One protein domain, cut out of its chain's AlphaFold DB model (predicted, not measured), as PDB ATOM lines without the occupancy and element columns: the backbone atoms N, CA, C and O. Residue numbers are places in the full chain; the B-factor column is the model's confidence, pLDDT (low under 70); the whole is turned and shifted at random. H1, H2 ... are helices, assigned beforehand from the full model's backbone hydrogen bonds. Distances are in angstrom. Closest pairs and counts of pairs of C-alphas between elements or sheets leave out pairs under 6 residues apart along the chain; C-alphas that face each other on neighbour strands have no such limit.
ATOM      1  N   VAL A   2     -11.991 -36.135  -9.869       91.62
ATOM      2  CA  VAL A   2     -12.420 -34.830 -10.416       91.62
ATOM      3  C   VAL A   2     -12.890 -34.935 -11.877       91.62
ATOM      4  O   VAL A   2     -13.950 -34.420 -12.213       91.62
ATOM      5  N   HIS A   3     -12.148 -35.658 -12.720       93.00
ATOM      6  CA  HIS A   3     -12.561 -35.916 -14.103       93.00
ATOM      7  C   HIS A   3     -13.809 -36.800 -14.198       93.00
ATOM      8  O   HIS A   3     -14.660 -36.536 -15.030       93.00
ATOM      9  N   ASP A   4     -13.973 -37.779 -13.302       91.31
ATOM     10  CA  ASP A   4     -15.180 -38.619 -13.284       91.31
ATOM     11  C   ASP A   4     -16.440 -37.794 -12.968       91.31
ATOM     12  O   ASP A   4     -17.508 -38.044 -13.521       91.31
ATOM     13  N   VAL A   5     -16.313 -36.788 -12.090       92.25
ATOM     14  CA  VAL A   5     -17.390 -35.830 -11.809       92.25
ATOM     15  C   VAL A   5     -17.697 -34.988 -13.045       92.25
ATOM     16  O   VAL A   5     -18.860 -34.849 -13.409       92.25
ATOM     17  N   GLU A   6     -16.673 -34.472 -13.721       94.38
ATOM     18  CA  GLU A   6     -16.840 -33.741 -14.981       94.38
ATOM     19  C   GLU A   6     -17.537 -34.585 -16.057       94.38
ATOM     20  O   GLU A   6     -18.533 -34.140 -16.625       94.38
ATOM     21  N   ASP A   7     -17.084 -35.813 -16.296       91.81
ATOM     22  CA  ASP A   7     -17.677 -36.711 -17.291       91.81
ATOM     23  C   ASP A   7     -19.124 -37.084 -16.921       91.81
ATOM     24  O   ASP A   7     -20.008 -37.189 -17.781       91.81
ATOM     25  N   GLY A   8     -19.404 -37.256 -15.627       90.38
ATOM     26  CA  GLY A   8     -20.755 -37.484 -15.129       90.38
ATOM     27  C   GLY A   8     -21.677 -36.279 -15.333       90.38
ATOM     28  O   GLY A   8     -22.828 -36.478 -15.718       90.38
ATOM     29  N   ILE A   9     -21.178 -35.051 -15.163       93.25
ATOM     30  CA  ILE A   9     -21.927 -33.814 -15.446       93.25
ATOM     31  C   ILE A   9     -22.189 -33.686 -16.950       93.25
ATOM     32  O   ILE A   9     -23.331 -33.509 -17.364       93.25
ATOM     33  N   VAL A  10     -21.161 -33.866 -17.788       93.25
ATOM     34  CA  VAL A  10     -21.289 -33.790 -19.256       93.25
ATOM     35  C   VAL A  10     -22.263 -34.839 -19.797       93.25
ATOM     36  O   VAL A  10     -22.963 -34.587 -20.775       93.25
ATOM     37  N   SER A  11     -22.339 -36.009 -19.162       89.44
ATOM     38  CA  SER A  11     -23.295 -37.056 -19.536       89.44
ATOM     39  C   SER A  11     -24.688 -36.909 -18.912       89.44
ATOM     40  O   SER A  11     -25.537 -37.767 -19.155       89.44
ATOM     41  N   GLY A  12     -24.933 -35.858 -18.121       88.50
ATOM     42  CA  GLY A  12     -26.211 -35.596 -17.451       88.50
ATOM     43  C   GLY A  12     -26.535 -36.556 -16.302       88.50
ATOM     44  O   GLY A  12     -27.673 -36.610 -15.849       88.50
ATOM     45  N   ARG A  13     -25.554 -37.343 -15.845       86.81
ATOM     46  CA  ARG A  13     -25.714 -38.309 -14.746       86.81
ATOM     47  C   ARG A  13     -25.479 -37.684 -13.376       86.81
ATOM     48  O   ARG A  13     -26.028 -38.164 -12.394       86.81
ATOM     49  N   ILE A  14     -24.655 -36.639 -13.314       89.69
ATOM     50  CA  ILE A  14     -24.333 -35.898 -12.093       89.69
ATOM     51  C   ILE A  14     -24.872 -34.480 -12.215       89.69
ATOM     52  O   ILE A  14     -24.665 -33.820 -13.230       89.69
ATOM     53  N   THR A  15     -25.453 -33.982 -11.127       90.62
ATOM     54  CA  THR A  15     -25.616 -32.550 -10.885       90.62
ATOM     55  C   THR A  15     -24.842 -32.149  -9.633       90.62
ATOM     56  O   THR A  15     -24.843 -32.873  -8.637       90.62
ATOM     57  N   LEU A  16     -24.167 -30.997  -9.665       92.94
ATOM     58  CA  LEU A  16     -23.488 -30.458  -8.482       92.94
ATOM     59  C   LEU A  16     -24.464 -29.836  -7.477       92.94
ATOM     60  O   LEU A  16     -24.049 -29.548  -6.355       92.94
ATOM     61  N   HIS A  17     -25.749 -29.677  -7.825       93.75
ATOM     62  CA  HIS A  17     -26.771 -29.209  -6.884       93.75
ATOM     63  C   HIS A  17     -26.881 -30.085  -5.632       93.75
ATOM     64  O   HIS A  17     -27.249 -29.563  -4.583       93.75
ATOM     65  N   VAL A  18     -26.458 -31.355  -5.699       91.62
ATOM     66  CA  VAL A  18     -26.348 -32.245  -4.531       91.62
ATOM     67  C   VAL A  18     -25.546 -31.624  -3.383       91.62
ATOM     68  O   VAL A  18     -25.812 -31.910  -2.225       91.62
ATOM     69  N   LEU A  19     -24.581 -30.736  -3.661       94.50
ATOM     70  CA  LEU A  19     -23.814 -30.061  -2.607       94.50
ATOM     71  C   LEU A  19     -24.670 -29.072  -1.790       94.50
ATOM     72  O   LEU A  19     -24.286 -28.704  -0.682       94.50
ATOM     73  N   TRP A  20     -25.811 -28.625  -2.322       94.88
ATOM     74  CA  TRP A  20     -26.743 -27.696  -1.672       94.88
ATOM     75  C   TRP A  20     -28.035 -28.357  -1.183       94.88
ATOM     76  O   TRP A  20     -28.722 -27.759  -0.353       94.88
ATOM     77  N   ASP A  21     -28.352 -29.572  -1.630       94.19
ATOM     78  CA  ASP A  21     -29.451 -30.363  -1.074       94.19
ATOM     79  C   ASP A  21     -28.983 -31.081   0.197       94.19
ATOM     80  O   ASP A  21     -28.272 -32.079   0.146       94.19
ATOM     81  N   LEU A  22     -29.380 -30.569   1.365       92.12
ATOM     82  CA  LEU A  22     -28.952 -31.113   2.658       92.12
ATOM     83  C   LEU A  22     -29.370 -32.572   2.871       92.12
ATOM     84  O   LEU A  22     -28.631 -33.331   3.499       92.12
ATOM     85  N   VAL A  23     -30.549 -32.963   2.385       93.62
ATOM     86  CA  VAL A  23     -31.072 -34.320   2.586       93.62
ATOM     87  C   VAL A  23     -30.302 -35.292   1.703       93.62
ATOM     88  O   VAL A  23     -29.835 -36.334   2.172       93.62
ATOM     89  N   GLU A  24     -30.130 -34.930   0.434       91.69
ATOM     90  CA  GLU A  24     -29.385 -35.734  -0.526       91.69
ATOM     91  C   GLU A  24     -27.904 -35.833  -0.136       91.69
ATOM     92  O   GLU A  24     -27.332 -36.926  -0.135       91.69
ATOM     93  N   LEU A  25     -27.302 -34.719   0.290       94.25
ATOM     94  CA  LEU A  25     -25.919 -34.660   0.744       94.25
ATOM     95  C   LEU A  25     -25.679 -35.514   1.993       94.25
ATOM     96  O   LEU A  25     -24.675 -36.222   2.051       94.25
ATOM     97  N   ALA A  26     -26.591 -35.504   2.970       94.69
ATOM     98  CA  ALA A  26     -26.483 -36.355   4.156       94.69
ATOM     99  C   ALA A  26     -26.527 -37.848   3.785       94.69
ATOM    100  O   ALA A  26     -25.676 -38.630   4.218       94.69
ATOM    101  N   ALA A  27     -27.461 -38.241   2.913       92.19
ATOM    102  CA  ALA A  27     -27.545 -39.616   2.421       92.19
ATOM    103  C   ALA A  27     -26.292 -40.025   1.623       92.19
ATOM    104  O   ALA A  27     -25.829 -41.170   1.711       92.19
ATOM    105  N   LEU A  28     -25.733 -39.095   0.847       91.56
ATOM    106  CA  LEU A  28     -24.494 -39.285   0.105       91.56
ATOM    107  C   LEU A  28     -23.299 -39.459   1.049       91.56
ATOM    108  O   LEU A  28     -22.519 -40.392   0.866       91.56
ATOM    109  N   ALA A  29     -23.181 -38.609   2.069       94.56
ATOM    110  CA  ALA A  29     -22.117 -38.652   3.066       94.56
ATOM    111  C   ALA A  29     -22.109 -39.989   3.821       94.56
ATOM    112  O   ALA A  29     -21.071 -40.635   3.952       94.56
ATOM    113  N   GLU A  30     -23.278 -40.480   4.226       93.88
ATOM    114  CA  GLU A  30     -23.395 -41.807   4.825       93.88
ATOM    115  C   GLU A  30     -22.902 -42.931   3.905       93.88
ATOM    116  O   GLU A  30     -22.147 -43.815   4.322       93.88
ATOM    117  N   LYS A  31     -23.344 -42.928   2.642       91.06
ATOM    118  CA  LYS A  31     -22.931 -43.947   1.669       91.06
ATOM    119  C   LYS A  31     -21.435 -43.848   1.366       91.06
ATOM    120  O   LYS A  31     -20.778 -44.882   1.278       91.06
ATOM    121  N   GLY A  32     -20.901 -42.635   1.251       90.69
ATOM    122  CA  GLY A  32     -19.484 -42.365   1.017       90.69
ATOM    123  C   GLY A  32     -18.603 -42.869   2.150       90.69
ATOM    124  O   GLY A  32     -17.655 -43.606   1.890       90.69
ATOM    125  N   ALA A  33     -18.970 -42.567   3.398       92.88
ATOM    126  CA  ALA A  33     -18.257 -43.045   4.581       92.88
ATOM    127  C   ALA A  33     -18.222 -44.582   4.638       92.88
ATOM    128  O   ALA A  33     -17.173 -45.174   4.889       92.88
ATOM    129  N   ARG A  34     -19.342 -45.246   4.317       91.06
ATOM    130  CA  ARG A  34     -19.405 -46.716   4.236       91.06
ATOM    131  C   ARG A  34     -18.559 -47.295   3.097       91.06
ATOM    132  O   ARG A  34     -17.942 -48.338   3.279       91.06
ATOM    133  N   ALA A  35     -18.551 -46.657   1.928       88.38
ATOM    134  CA  ALA A  35     -17.904 -47.191   0.727       88.38
ATOM    135  C   ALA A  35     -16.394 -46.906   0.656       88.38
ATOM    136  O   ALA A  35     -15.637 -47.721   0.129       88.38
ATOM    137  N   PHE A  36     -15.955 -45.748   1.149       89.56
ATOM    138  CA  PHE A  36     -14.589 -45.250   0.972       89.56
ATOM    139  C   PHE A  36     -13.869 -44.920   2.287       89.56
ATOM    140  O   PHE A  36     -12.679 -44.606   2.249       89.56
ATOM    141  N   GLY A  37     -14.549 -45.044   3.431       88.44
ATOM    142  CA  GLY A  37     -14.019 -44.714   4.754       88.44
ATOM    143  C   GLY A  37     -14.223 -43.246   5.147       88.44
ATOM    144  O   GLY A  37     -14.711 -42.433   4.362       88.44
ATOM    145  N   GLY A  38     -13.837 -42.909   6.381       91.69
ATOM    146  CA  GLY A  38     -14.108 -41.606   7.004       91.69
ATOM    147  C   GLY A  38     -15.431 -41.588   7.773       91.69
ATOM    148  O   GLY A  38     -16.000 -42.643   8.056       91.69
ATOM    149  N   THR A  39     -15.914 -40.394   8.123       96.69
ATOM    150  CA  THR A  39     -17.222 -40.206   8.772       96.69
ATOM    151  C   THR A  39     -18.147 -39.355   7.897       96.69
ATOM    152  O   THR A  39     -17.652 -38.580   7.071       96.69
ATOM    153  N   PRO A  40     -19.479 -39.480   8.038       96.69
ATOM    154  CA  PRO A  40     -20.415 -38.621   7.317       96.69
ATOM    155  C   PRO A  40     -20.147 -37.131   7.563       96.69
ATOM    156  O   PRO A  40     -20.158 -36.350   6.619       96.69
ATOM    157  N   GLU A  41     -19.812 -36.746   8.795       96.75
ATOM    158  CA  GLU A  41     -19.518 -35.360   9.180       96.75
ATOM    159  C   GLU A  41     -18.323 -34.803   8.401       96.75
ATOM    160  O   GLU A  41     -18.411 -33.713   7.847       96.75
ATOM    161  N   MET A  42     -17.248 -35.587   8.245       96.81
ATOM    162  CA  MET A  42     -16.094 -35.176   7.434       96.81
ATOM    163  C   MET A  42     -16.470 -34.896   5.973       96.81
ATOM    164  O   MET A  42     -15.869 -34.035   5.331       96.81
ATOM    165  N   LEU A  43     -17.430 -35.642   5.418       96.75
ATOM    166  CA  LEU A  43     -17.888 -35.439   4.043       96.75
ATOM    167  C   LEU A  43     -18.839 -34.242   3.926       96.75
ATOM    168  O   LEU A  43     -18.818 -33.567   2.899       96.75
ATOM    169  N   LEU A  44     -19.618 -33.941   4.968       97.25
ATOM    170  CA  LEU A  44     -20.397 -32.704   5.052       97.25
ATOM    171  C   LEU A  44     -19.469 -31.480   5.106       97.25
ATOM    172  O   LEU A  44     -19.606 -30.582   4.279       97.25
ATOM    173  N   ASP A  45     -18.447 -31.496   5.964       97.00
ATOM    174  CA  ASP A  45     -17.443 -30.424   6.050       97.00
ATOM    175  C   ASP A  45     -16.679 -30.237   4.726       97.00
ATOM    176  O   ASP A  45     -16.339 -29.123   4.309       97.00
ATOM    177  N   ALA A  46     -16.416 -31.336   4.015       97.31
ATOM    178  CA  ALA A  46     -15.819 -31.289   2.687       97.31
ATOM    179  C   ALA A  46     -16.741 -30.614   1.660       97.31
ATOM    180  O   ALA A  46     -16.270 -29.817   0.845       97.31
ATOM    181  N   ALA A  47     -18.045 -30.898   1.704       97.00
ATOM    182  CA  ALA A  47     -19.028 -30.242   0.848       97.00
ATOM    183  C   ALA A  47     -19.081 -28.738   1.130       97.00
ATOM    184  O   ALA A  47     -19.067 -27.941   0.192       97.00
ATOM    185  N   ASP A  48     -19.059 -28.342   2.402       96.88
ATOM    186  CA  ASP A  48     -18.995 -26.940   2.824       96.88
ATOM    187  C   ASP A  48     -17.781 -26.243   2.222       96.88
ATOM    188  O   ASP A  48     -17.920 -25.182   1.613       96.88
ATOM    189  N   SER A  49     -16.601 -26.862   2.311       97.00
ATOM    190  CA  SER A  49     -15.384 -26.299   1.728       97.00
ATOM    191  C   SER A  49     -15.467 -26.161   0.206       97.00
ATOM    192  O   SER A  49     -15.113 -25.109  -0.330       97.00
ATOM    193  N   LEU A  50     -15.995 -27.172  -0.494       97.25
ATOM    194  CA  LEU A  50     -16.190 -27.120  -1.947       97.25
ATOM    195  C   LEU A  50     -17.171 -26.015  -2.357       97.25
ATOM    196  O   LEU A  50     -16.909 -25.306  -3.329       97.25
ATOM    197  N   ARG A  51     -18.257 -25.814  -1.602       96.19
ATOM    198  CA  ARG A  51     -19.246 -24.751  -1.852       96.19
ATOM    199  C   ARG A  51     -18.661 -23.346  -1.755       96.19
ATOM    200  O   ARG A  51     -19.161 -22.441  -2.416       96.19
ATOM    201  N   GLN A  52     -17.596 -23.145  -0.981       96.25
ATOM    202  CA  GLN A  52     -16.921 -21.843  -0.899       96.25
ATOM    203  C   GLN A  52     -16.056 -21.533  -2.130       96.25
ATOM    204  O   GLN A  52     -15.634 -20.392  -2.326       96.25
ATOM    205  N   LEU A  53     -15.777 -22.519  -2.989       97.38
ATOM    206  CA  LEU A  53     -14.929 -22.318  -4.159       97.38
ATOM    207  C   LEU A  53     -15.718 -21.674  -5.301       97.38
ATOM    208  O   LEU A  53     -16.711 -22.211  -5.797       97.38
ATOM    209  N   SER A  54     -15.232 -20.529  -5.782       97.31
ATOM    210  CA  SER A  54     -15.886 -19.799  -6.877       97.31
ATOM    211  C   SER A  54     -16.012 -20.633  -8.159       97.31
ATOM    212  O   SER A  54     -16.996 -20.504  -8.883       97.31
ATOM    213  N   VAL A  55     -15.051 -21.522  -8.426       96.94
ATOM    214  CA  VAL A  55     -15.085 -22.414  -9.589       96.94
ATOM    215  C   VAL A  55     -16.154 -23.497  -9.497       96.94
ATOM    216  O   VAL A  55     -16.724 -23.840 -10.525       96.94
ATOM    217  N   VAL A  56     -16.463 -23.985  -8.293       97.19
ATOM    218  CA  VAL A  56     -17.539 -24.964  -8.078       97.19
ATOM    219  C   VAL A  56     -18.892 -24.283  -8.270       97.19
ATOM    220  O   VAL A  56     -19.720 -24.772  -9.033       97.19
ATOM    221  N   ASN A  57     -19.076 -23.092  -7.689       96.06
ATOM    222  CA  ASN A  57     -20.291 -22.291  -7.877       96.06
ATOM    223  C   ASN A  57     -20.569 -21.971  -9.354       96.06
ATOM    224  O   ASN A  57     -21.709 -22.002  -9.789       96.06
ATOM    225  N   ARG A  58     -19.535 -21.681 -10.152       95.56
ATOM    226  CA  ARG A  58     -19.695 -21.385 -11.590       95.56
ATOM    227  C   ARG A  58     -19.986 -22.608 -12.455       95.56
ATOM    228  O   ARG A  58     -20.372 -22.440 -13.609       95.56
ATOM    229  N   ALA A  59     -19.727 -23.806 -11.941       95.81
ATOM    230  CA  ALA A  59     -19.933 -25.059 -12.652       95.81
ATOM    231  C   ALA A  59     -21.242 -25.761 -12.254       95.81
ATOM    232  O   ALA A  59     -21.576 -26.767 -12.874       95.81
ATOM    233  N   VAL A  60     -21.964 -25.260 -11.239       93.75
ATOM    234  CA  VAL A  60     -23.172 -25.917 -10.713       93.75
ATOM    235  C   VAL A  60     -24.295 -25.983 -11.748       93.75
ATOM    236  O   VAL A  60     -24.855 -27.054 -11.970       93.75
ATOM    237  N   ASP A  61     -24.526 -24.873 -12.449       91.56
ATOM    238  CA  ASP A  61     -25.561 -24.721 -13.473       91.56
ATOM    239  C   ASP A  61     -24.992 -25.032 -14.866       91.56
ATOM    240  O   ASP A  61     -24.982 -24.193 -15.769       91.56
ATOM    241  N   PHE A  62     -24.426 -26.227 -15.039       95.81
ATOM    242  CA  PHE A  62     -23.889 -26.636 -16.334       95.81
ATOM    243  C   PHE A  62     -25.012 -26.787 -17.374       95.81
ATOM    244  O   PHE A  62     -25.920 -27.598 -17.219       95.81
ATOM    245  N   ASP A  63     -24.915 -26.028 -18.466       94.88
ATOM    246  CA  ASP A  63     -25.968 -25.861 -19.477       94.88
ATOM    247  C   ASP A  63     -25.557 -26.340 -20.887       94.88
ATOM    248  O   ASP A  63     -26.204 -26.012 -21.880       94.88
ATOM    249  N   HIS A  64     -24.461 -27.102 -20.995       95.94
ATOM    250  CA  HIS A  64     -23.844 -27.547 -22.258       95.94
ATOM    251  C   HIS A  64     -23.412 -26.423 -23.222       95.94
ATOM    252  O   HIS A  64     -23.028 -26.706 -24.363       95.94
ATOM    253  N   THR A  65     -23.410 -25.157 -22.799       97.69
ATOM    254  CA  THR A  65     -22.837 -24.073 -23.603       97.69
ATOM    255  C   THR A  65     -21.313 -24.126 -23.575       97.69
ATOM    256  O   THR A  65     -20.699 -24.701 -22.674       97.69
ATOM    257  N   LEU A  66     -20.659 -23.472 -24.540       97.62
ATOM    258  CA  LEU A  66     -19.197 -23.342 -24.541       97.62
ATOM    259  C   LEU A  66     -18.673 -22.713 -23.236       97.62
ATOM    260  O   LEU A  66     -17.630 -23.125 -22.729       97.62
ATOM    261  N   ALA A  67     -19.409 -21.745 -22.680       97.62
ATOM    262  CA  ALA A  67     -19.083 -21.129 -21.398       97.62
ATOM    263  C   ALA A  67     -19.226 -22.127 -20.236       97.62
ATOM    264  O   ALA A  67     -18.329 -22.206 -19.395       97.62
ATOM    265  N   GLY A  68     -20.288 -22.938 -20.234       97.31
ATOM    266  CA  GLY A  68     -20.469 -24.042 -19.292       97.31
ATOM    267  C   GLY A  68     -19.301 -25.032 -19.327       97.31
ATOM    268  O   GLY A  68     -18.720 -25.336 -18.284       97.31
ATOM    269  N   TYR A  69     -18.870 -25.463 -20.518       97.81
ATOM    270  CA  TYR A  69     -17.698 -26.338 -20.672       97.81
ATOM    271  C   TYR A  69     -16.408 -25.686 -20.166       97.81
ATOM    272  O   TYR A  69     -15.607 -26.339 -19.496       97.81
ATOM    273  N   ALA A  70     -16.197 -24.398 -20.450       97.75
ATOM    274  CA  ALA A  70     -15.029 -23.670 -19.965       97.75
ATOM    275  C   ALA A  70     -15.009 -23.567 -18.429       97.75
ATOM    276  O   ALA A  70     -13.962 -23.778 -17.815       97.75
ATOM    277  N   ASN A  71     -16.159 -23.297 -17.801       97.88
ATOM    278  CA  ASN A  71     -16.293 -23.273 -16.343       97.88
ATOM    279  C   ASN A  71     -16.023 -24.651 -15.732       97.88
ATOM    280  O   ASN A  71     -15.279 -24.742 -14.755       97.88
ATOM    281  N   LEU A  72     -16.555 -25.716 -16.336       96.94
ATOM    282  CA  LEU A  72     -16.351 -27.080 -15.862       96.94
ATOM    283  C   LEU A  72     -14.874 -27.494 -15.949       96.94
ATOM    284  O   LEU A  72     -14.307 -27.963 -14.962       96.94
ATOM    285  N   LYS A  73     -14.209 -27.217 -17.079       96.94
ATOM    286  CA  LYS A  73     -12.762 -27.446 -17.247       96.94
ATOM    287  C   LYS A  73     -11.922 -26.623 -16.275       96.94
ATOM    288  O   LYS A  73     -10.903 -27.098 -15.769       96.94
ATOM    289  N   LYS A  74     -12.332 -25.382 -15.998       97.81
ATOM    290  CA  LYS A  74     -11.660 -24.543 -15.004       97.81
ATOM    291  C   LYS A  74     -11.801 -25.125 -13.597       97.81
ATOM    292  O   LYS A  74     -10.800 -25.214 -12.893       97.81
ATOM    293  N   MET A  75     -13.003 -25.558 -13.215       97.69
ATOM    294  CA  MET A  75     -13.247 -26.232 -11.939       97.69
ATOM    295  C   MET A  75     -12.366 -27.468 -11.796       97.69
ATOM    296  O   MET A  75     -11.680 -27.603 -10.784       97.69
ATOM    297  N   THR A  76     -12.322 -28.339 -12.807       96.56
ATOM    298  CA  THR A  76     -11.507 -29.551 -12.711       96.56
ATOM    299  C   THR A  76     -10.020 -29.245 -12.592       96.56
ATOM    300  O   THR A  76      -9.341 -29.827 -11.747       96.56
ATOM    301  N   SER A  77      -9.528 -28.272 -13.358       97.25
ATOM    302  CA  SER A  77      -8.124 -27.851 -13.315       97.25
ATOM    303  C   SER A  77      -7.733 -27.256 -11.957       97.25
ATOM    304  O   SER A  77      -6.680 -27.588 -11.412       97.25
ATOM    305  N   GLU A  78      -8.587 -26.406 -11.384       97.62
ATOM    306  CA  GLU A  78      -8.328 -25.755 -10.096       97.62
ATOM    307  C   GLU A  78      -8.384 -26.747  -8.930       97.62
ATOM    308  O   GLU A  78      -7.496 -26.730  -8.079       97.62
ATOM    309  N   LEU A  79      -9.358 -27.665  -8.916       97.62
ATOM    310  CA  LEU A  79      -9.440 -28.712  -7.894       97.62
ATOM    311  C   LEU A  79      -8.217 -29.639  -7.938       97.62
ATOM    312  O   LEU A  79      -7.609 -29.901  -6.899       97.62
ATOM    313  N   VAL A  80      -7.797 -30.085  -9.129       97.25
ATOM    314  CA  VAL A  80      -6.570 -30.889  -9.284       97.25
ATOM    315  C   VAL A  80      -5.354 -30.121  -8.762       97.25
ATOM    316  O   VAL A  80      -4.591 -30.662  -7.959       97.25
ATOM    317  N   GLY A  81      -5.199 -28.853  -9.153       97.12
ATOM    318  CA  GLY A  81      -4.111 -27.996  -8.680       97.12
ATOM    319  C   GLY A  81      -4.110 -27.820  -7.159       97.12
ATOM    320  O   GLY A  81      -3.062 -27.961  -6.528       97.12
ATOM    321  N   ARG A  82      -5.281 -27.589  -6.554       96.44
ATOM    322  CA  ARG A  82      -5.470 -27.468  -5.100       96.44
ATOM    323  C   ARG A  82      -5.026 -28.736  -4.368       96.44
ATOM    324  O   ARG A  82      -4.273 -28.635  -3.403       96.44
ATOM    325  N   TYR A  83      -5.441 -29.920  -4.824       96.75
ATOM    326  CA  TYR A  83      -5.091 -31.183  -4.163       96.75
ATOM    327  C   TYR A  83      -3.620 -31.546  -4.313       96.75
ATOM    328  O   TYR A  83      -2.983 -31.941  -3.331       96.75
ATOM    329  N   VAL A  84      -3.063 -31.373  -5.514       96.44
ATOM    330  CA  VAL A  84      -1.634 -31.590  -5.756       96.44
ATOM    331  C   VAL A  84      -0.814 -30.616  -4.914       96.44
ATOM    332  O   VAL A  84       0.075 -31.053  -4.190       96.44
ATOM    333  N   GLY A  85      -1.153 -29.325  -4.931       96.62
ATOM    334  CA  GLY A  85      -0.463 -28.298  -4.153       96.62
ATOM    335  C   GLY A  85      -0.498 -28.566  -2.648       96.62
ATOM    336  O   GLY A  85       0.545 -28.523  -1.998       96.62
ATOM    337  N   ALA A  86      -1.665 -28.919  -2.099       95.69
ATOM    338  CA  ALA A  86      -1.813 -29.242  -0.679       95.69
ATOM    339  C   ALA A  86      -0.993 -30.480  -0.275       95.69
ATOM    340  O   ALA A  86      -0.319 -30.473   0.755       95.69
ATOM    341  N   THR A  87      -1.005 -31.523  -1.107       95.88
ATOM    342  CA  THR A  87      -0.255 -32.768  -0.867       95.88
ATOM    343  C   THR A  87       1.253 -32.535  -0.962       95.88
ATOM    344  O   THR A  87       2.005 -32.986  -0.098       95.88
ATOM    345  N   VAL A  88       1.709 -31.789  -1.973       95.12
ATOM    346  CA  VAL A  88       3.122 -31.412  -2.128       95.12
ATOM    347  C   VAL A  88       3.579 -30.572  -0.940       95.12
ATOM    348  O   VAL A  88       4.598 -30.901  -0.339       95.12
ATOM    349  N   GLY A  89       2.814 -29.548  -0.556       94.25
ATOM    350  CA  GLY A  89       3.140 -28.686   0.582       94.25
ATOM    351  C   GLY A  89       3.253 -29.457   1.896       94.25
ATOM    352  O   GLY A  89       4.223 -29.276   2.628       94.25
ATOM    353  N   ALA A  90       2.317 -30.371   2.167       93.94
ATOM    354  CA  ALA A  90       2.357 -31.205   3.367       93.94
ATOM    355  C   ALA A  90       3.512 -32.219   3.345       93.94
ATOM    356  O   ALA A  90       4.131 -32.480   4.371       93.94
ATOM    357  N   THR A  91       3.828 -32.772   2.172       93.44
ATOM    358  CA  THR A  91       4.890 -33.774   2.008       93.44
ATOM    359  C   THR A  91       6.289 -33.153   2.074       93.44
ATOM    360  O   THR A  91       7.200 -33.777   2.618       93.44
ATOM    361  N   ALA A  92       6.464 -31.932   1.556       90.88
ATOM    362  CA  ALA A  92       7.753 -31.247   1.429       90.88
ATOM    363  C   ALA A  92       8.439 -30.932   2.769       90.88
ATOM    364  O   ALA A  92       9.651 -30.745   2.795       90.88
ATOM    365  N   GLY A  93       7.689 -30.900   3.877       81.81
ATOM    366  CA  GLY A  93       8.220 -30.629   5.218       81.81
ATOM    367  C   GLY A  93       9.030 -31.770   5.845       81.81
ATOM    368  O   GLY A  93       9.477 -31.641   6.980       81.81
ATOM    369  N   GLN A  94       9.205 -32.896   5.150       86.25
ATOM    370  CA  GLN A  94       9.979 -34.029   5.654       86.25
ATOM    371  C   GLN A  94      11.482 -33.819   5.470       86.25
ATOM    372  O   GLN A  94      11.939 -33.417   4.404       86.25
ATOM    373  N   GLU A  95      12.260 -34.190   6.490       81.62
ATOM    374  CA  GLU A  95      13.721 -34.012   6.514       81.62
ATOM    375  C   GLU A  95      14.450 -34.723   5.365       81.62
ATOM    376  O   GLU A  95      15.504 -34.273   4.918       81.62
ATOM    377  N   ARG A  96      13.904 -35.844   4.872       86.62
ATOM    378  CA  ARG A  96      14.515 -36.630   3.798       86.62
ATOM    379  C   ARG A  96      13.471 -37.179   2.837       86.62
ATOM    380  O   ARG A  96      12.729 -38.101   3.166       86.62
ATOM    381  N   LEU A  97      13.492 -36.660   1.614       90.44
ATOM    382  CA  LEU A  97      12.705 -37.155   0.487       90.44
ATOM    383  C   LEU A  97      13.622 -37.844  -0.530       90.44
ATOM    384  O   LEU A  97      14.711 -37.361  -0.838       90.44
ATOM    385  N   GLY A  98      13.192 -38.985  -1.064       86.19
ATOM    386  CA  GLY A  98      13.910 -39.708  -2.109       86.19
ATOM    387  C   GLY A  98      13.164 -40.956  -2.572       86.19
ATOM    388  O   GLY A  98      12.141 -41.330  -2.016       86.19
ATOM    389  N   ARG A  99      13.698 -41.661  -3.574       86.50
ATOM    390  CA  ARG A  99      13.047 -42.856  -4.155       86.50
ATOM    391  C   ARG A  99      12.649 -43.923  -3.120       86.50
ATOM    392  O   ARG A  99      11.681 -44.638  -3.336       86.50
ATOM    393  N   GLN A 100      13.428 -44.052  -2.047       89.38
ATOM    394  CA  GLN A 100      13.224 -45.028  -0.969       89.38
ATOM    395  C   GLN A 100      12.947 -44.366   0.393       89.38
ATOM    396  O   GLN A 100      12.925 -45.057   1.404       89.38
ATOM    397  N   TYR A 101      12.794 -43.038   0.438       88.81
ATOM    398  CA  TYR A 101      12.696 -42.273   1.685       88.81
ATOM    399  C   TYR A 101      11.589 -41.217   1.593       88.81
ATOM    400  O   TYR A 101      11.448 -40.551   0.570       88.81
ATOM    401  N   GLY A 102      10.855 -41.029   2.687       88.19
ATOM    402  CA  GLY A 102       9.719 -40.113   2.757       88.19
ATOM    403  C   GLY A 102       8.379 -40.804   2.496       88.19
ATOM    404  O   GLY A 102       8.310 -41.846   1.846       88.19
ATOM    405  N   SER A 103       7.313 -40.224   3.038       91.19
ATOM    406  CA  SER A 103       5.931 -40.693   2.880       91.19
ATOM    407  C   SER A 103       5.086 -39.618   2.209       91.19
ATOM    408  O   SER A 103       5.207 -38.447   2.546       91.19
ATOM    409  N   LEU A 104       4.206 -39.987   1.279       93.12
ATOM    410  CA  LEU A 104       3.234 -39.037   0.737       93.12
ATOM    411  C   LEU A 104       2.238 -38.657   1.841       93.12
ATOM    412  O   LEU A 104       1.547 -39.527   2.370       93.12
ATOM    413  N   ILE A 105       2.153 -37.372   2.176       94.81
ATOM    414  CA  ILE A 105       1.211 -36.862   3.174       94.81
ATOM    415  C   ILE A 105       0.028 -36.248   2.437       94.81
ATOM    416  O   ILE A 105       0.176 -35.243   1.745       94.81
ATOM    417  N   ILE A 106      -1.152 -36.843   2.610       95.44
ATOM    418  CA  ILE A 106      -2.413 -36.316   2.086       95.44
ATOM    419  C   ILE A 106      -3.117 -35.576   3.230       95.44
ATOM    420  O   ILE A 106      -3.495 -36.217   4.212       95.44
ATOM    421  N   PRO A 107      -3.299 -34.246   3.144       95.94
ATOM    422  CA  PRO A 107      -4.003 -33.497   4.178       95.94
ATOM    423  C   PRO A 107      -5.441 -34.003   4.369       95.94
ATOM    424  O   PRO A 107      -6.118 -34.244   3.364       95.94
ATOM    425  N   PRO A 108      -5.953 -34.086   5.614       95.50
ATOM    426  CA  PRO A 108      -7.293 -34.612   5.889       95.50
ATOM    427  C   PRO A 108      -8.403 -33.932   5.081       95.50
ATOM    428  O   PRO A 108      -9.262 -34.608   4.524       95.50
ATOM    429  N   GLN A 109      -8.335 -32.605   4.928       95.31
ATOM    430  CA  GLN A 109      -9.302 -31.840   4.138       95.31
ATOM    431  C   GLN A 109      -9.308 -32.257   2.658       95.31
ATOM    432  O   GLN A 109     -10.363 -32.492   2.076       95.31
ATOM    433  N   ALA A 110      -8.125 -32.389   2.046       95.94
ATOM    434  CA  ALA A 110      -8.005 -32.813   0.652       95.94
ATOM    435  C   ALA A 110      -8.506 -34.252   0.470       95.94
ATOM    436  O   ALA A 110      -9.197 -34.552  -0.503       95.94
ATOM    437  N   GLN A 111      -8.201 -35.134   1.427       96.12
ATOM    438  CA  GLN A 111      -8.707 -36.500   1.429       96.12
ATOM    439  C   GLN A 111     -10.239 -36.532   1.509       96.12
ATOM    440  O   GLN A 111     -10.859 -37.269   0.741       96.12
ATOM    441  N   ALA A 112     -10.849 -35.733   2.386       96.81
ATOM    442  CA  ALA A 112     -12.299 -35.670   2.547       96.81
ATOM    443  C   ALA A 112     -12.998 -35.145   1.278       96.81
ATOM    444  O   ALA A 112     -13.921 -35.791   0.784       96.81
ATOM    445  N   GLU A 113     -12.504 -34.059   0.673       97.00
ATOM    446  CA  GLU A 113     -13.055 -33.524  -0.584       97.00
ATOM    447  C   GLU A 113     -12.936 -34.518  -1.744       97.00
ATOM    448  O   GLU A 113     -13.907 -34.762  -2.462       97.00
ATOM    449  N   VAL A 114     -11.777 -35.164  -1.908       96.00
ATOM    450  CA  VAL A 114     -11.596 -36.195  -2.943       96.00
ATOM    451  C   VAL A 114     -12.501 -37.401  -2.691       96.00
ATOM    452  O   VAL A 114     -13.019 -37.982  -3.649       96.00
ATOM    453  N   THR A 115     -12.714 -37.772  -1.426       95.50
ATOM    454  CA  THR A 115     -13.612 -38.868  -1.038       95.50
ATOM    455  C   THR A 115     -15.064 -38.524  -1.355       95.50
ATOM    456  O   THR A 115     -15.763 -39.349  -1.947       95.50
ATOM    457  N   LEU A 116     -15.505 -37.297  -1.071       95.75
ATOM    458  CA  LEU A 116     -16.832 -36.812  -1.446       95.75
ATOM    459  C   LEU A 116     -17.014 -36.811  -2.970       95.75
ATOM    460  O   LEU A 116     -17.969 -37.399  -3.467       95.75
ATOM    461  N   LEU A 117     -16.072 -36.247  -3.734       94.88
ATOM    462  CA  LEU A 117     -16.145 -36.233  -5.202       94.88
ATOM    463  C   LEU A 117     -16.154 -37.649  -5.793       94.88
ATOM    464  O   LEU A 117     -16.877 -37.921  -6.749       94.88
ATOM    465  N   LYS A 118     -15.385 -38.578  -5.211       92.56
ATOM    466  CA  LYS A 118     -15.418 -39.997  -5.591       92.56
ATOM    467  C   LYS A 118     -16.773 -40.628  -5.278       92.56
ATOM    468  O   LYS A 118     -17.265 -41.421  -6.073       92.56
ATOM    469  N   THR A 119     -17.375 -40.255  -4.154       91.94
ATOM    470  CA  THR A 119     -18.711 -40.700  -3.750       91.94
ATOM    471  C   THR A 119     -19.774 -40.212  -4.728       91.94
ATOM    472  O   THR A 119     -20.577 -41.025  -5.178       91.94
ATOM    473  N   ILE A 120     -19.732 -38.935  -5.125       91.06
ATOM    474  CA  ILE A 120     -20.610 -38.376  -6.163       91.06
ATOM    475  C   ILE A 120     -20.413 -39.147  -7.472       91.06
ATOM    476  O   ILE A 120     -21.374 -39.677  -8.022       91.06
ATOM    477  N   ALA A 121     -19.170 -39.274  -7.943       88.69
ATOM    478  CA  ALA A 121     -18.877 -39.979  -9.186       88.69
ATOM    479  C   ALA A 121     -19.401 -41.421  -9.166       88.69
ATOM    480  O   ALA A 121     -20.076 -41.846 -10.094       88.69
ATOM    481  N   VAL A 122     -19.149 -42.167  -8.091       82.50
ATOM    482  CA  VAL A 122     -19.601 -43.556  -7.980       82.50
ATOM    483  C   VAL A 122     -21.117 -43.639  -7.881       82.50
ATOM    484  O   VAL A 122     -21.707 -44.387  -8.637       82.50
ATOM    485  N   LEU A 123     -21.781 -42.884  -7.013       75.56
ATOM    486  CA  LEU A 123     -23.212 -43.101  -6.766       75.56
ATOM    487  C   LEU A 123     -24.132 -42.531  -7.851       75.56
ATOM    488  O   LEU A 123     -25.252 -43.015  -7.984       75.56
ATOM    489  N   TYR A 124     -23.669 -41.555  -8.631       71.38
ATOM    490  CA  TYR A 124     -24.456 -40.956  -9.715       71.38
ATOM    491  C   TYR A 124     -24.052 -41.446 -11.109       71.38
ATOM    492  O   TYR A 124     -24.903 -41.555 -11.988       71.38
ATOM    493  N   VAL A 125     -22.779 -41.791 -11.347       62.91
ATOM    494  CA  VAL A 125     -22.389 -42.453 -12.610       62.91
ATOM    495  C   VAL A 125     -22.657 -43.952 -12.528       62.91
ATOM    496  O   VAL A 125     -22.993 -44.565 -13.550       62.91
ATOM    497  N   MET A 126     -22.523 -44.552 -11.338       58.66
ATOM    498  CA  MET A 126     -22.767 -45.974 -11.127       58.66
ATOM    499  C   MET A 126     -24.174 -46.239 -10.606       58.66
ATOM    500  O   MET A 126     -24.410 -46.304  -9.403       58.66
ATOM    501  N   ASP A 127     -25.101 -46.490 -11.533       61.88
ATOM    502  CA  ASP A 127     -26.261 -47.329 -11.238       61.88
ATOM    503  C   ASP A 127     -25.744 -48.714 -10.816       61.88
ATOM    504  O   ASP A 127     -25.368 -49.544 -11.650       61.88
TER     505      ASP A 127
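Overview. This is residues 2 to 127 of the 205 residues of the protein "Deoxyguanosinetriphosphate triphosphohydrolase" of Propionibacterium sp (UniProt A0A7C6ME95). One long helix, H6, runs along the domain's longest axis, and a loop at its far end, of which residues 95 to 101 stick out, leads back to H7, the core helix. H3 and H4 cross H7, H1 packs on both H6 and H7, and H5 packs on the first half of H6. The printed part has 126 residues with seven named helices, H1 to H7 in order along the chain, and no named strand: the class is all helix. The whole is compact, with a radius of gyration of the C-alphas of 15.5 A, and spans 48 by 34 by 26 A.

Arrangement. H6, residues 66 to 92, touches H5, residues 54 to 59, with its residues 68 to 78 alone; the closest C-alphas, of Val 55 and Met 75, are 4.8 A apart. The two form a helical hairpin, opposite ways at a steep tilt of 42 degrees. H1, residues 2 to 10, touches H6, its C-alpha of Val 2 being 5.8 A from that of Thr 76, at a shallow tilt of 13 degrees, opposite ways. H7, residues 108 to 125, is the hub, touching four helices. It only just touches H6, with 3 pairs of C-alphas within 8 A, the closest being those of Tyr 83 and Ala 110 at 5.9 A; H6 and H7 form a helical hairpin. H7 also touches H1, with the C-alphas of Val 5 and Ala 121 closest at 5.1 A. H4, residues 40 to 51, is about perpendicular to H7 at 89 degrees and touches it, closest at the C-alphas of Ala 46 and Glu 113, 4.8 A. H3, residues 22 to 36, touches H7 at 79 degrees, about perpendicular, closest at the C-alphas of Gly 32 and Thr 119, 5.1 A. H2, residues 16 to 19, only just touches H4, with 3 pairs of C-alphas within 8 A, the closest being Leu 19 and Ala 47 at 5.9 A. Every O i to N i+4 pair is within hydrogen-bond range in H1, H3, H4, H5, H6 and H7; H2 is too short for such a pair.

Along the chain. H6 is 38.3 A from first to last C-alpha; C-alpha 66 is at (-19.197, -23.342, -24.541), and C-alpha 92 is at (7.753, -31.247, 1.429). H7 is 25.1 A long and ends at C-alpha 125, (-22.389, -42.453, -12.610). H3 is 20.2 A long, H4 16.7 A and H1 12.6 A.

Size, cuts and confidence. The C-alphas farthest apart, of Thr 65 and Glu 95, are 48.4 A apart. The printed part has no cut. The link from H6 to H7, residues 93 to 107, is long. Residues 125 to 127 have pLDDT under 70.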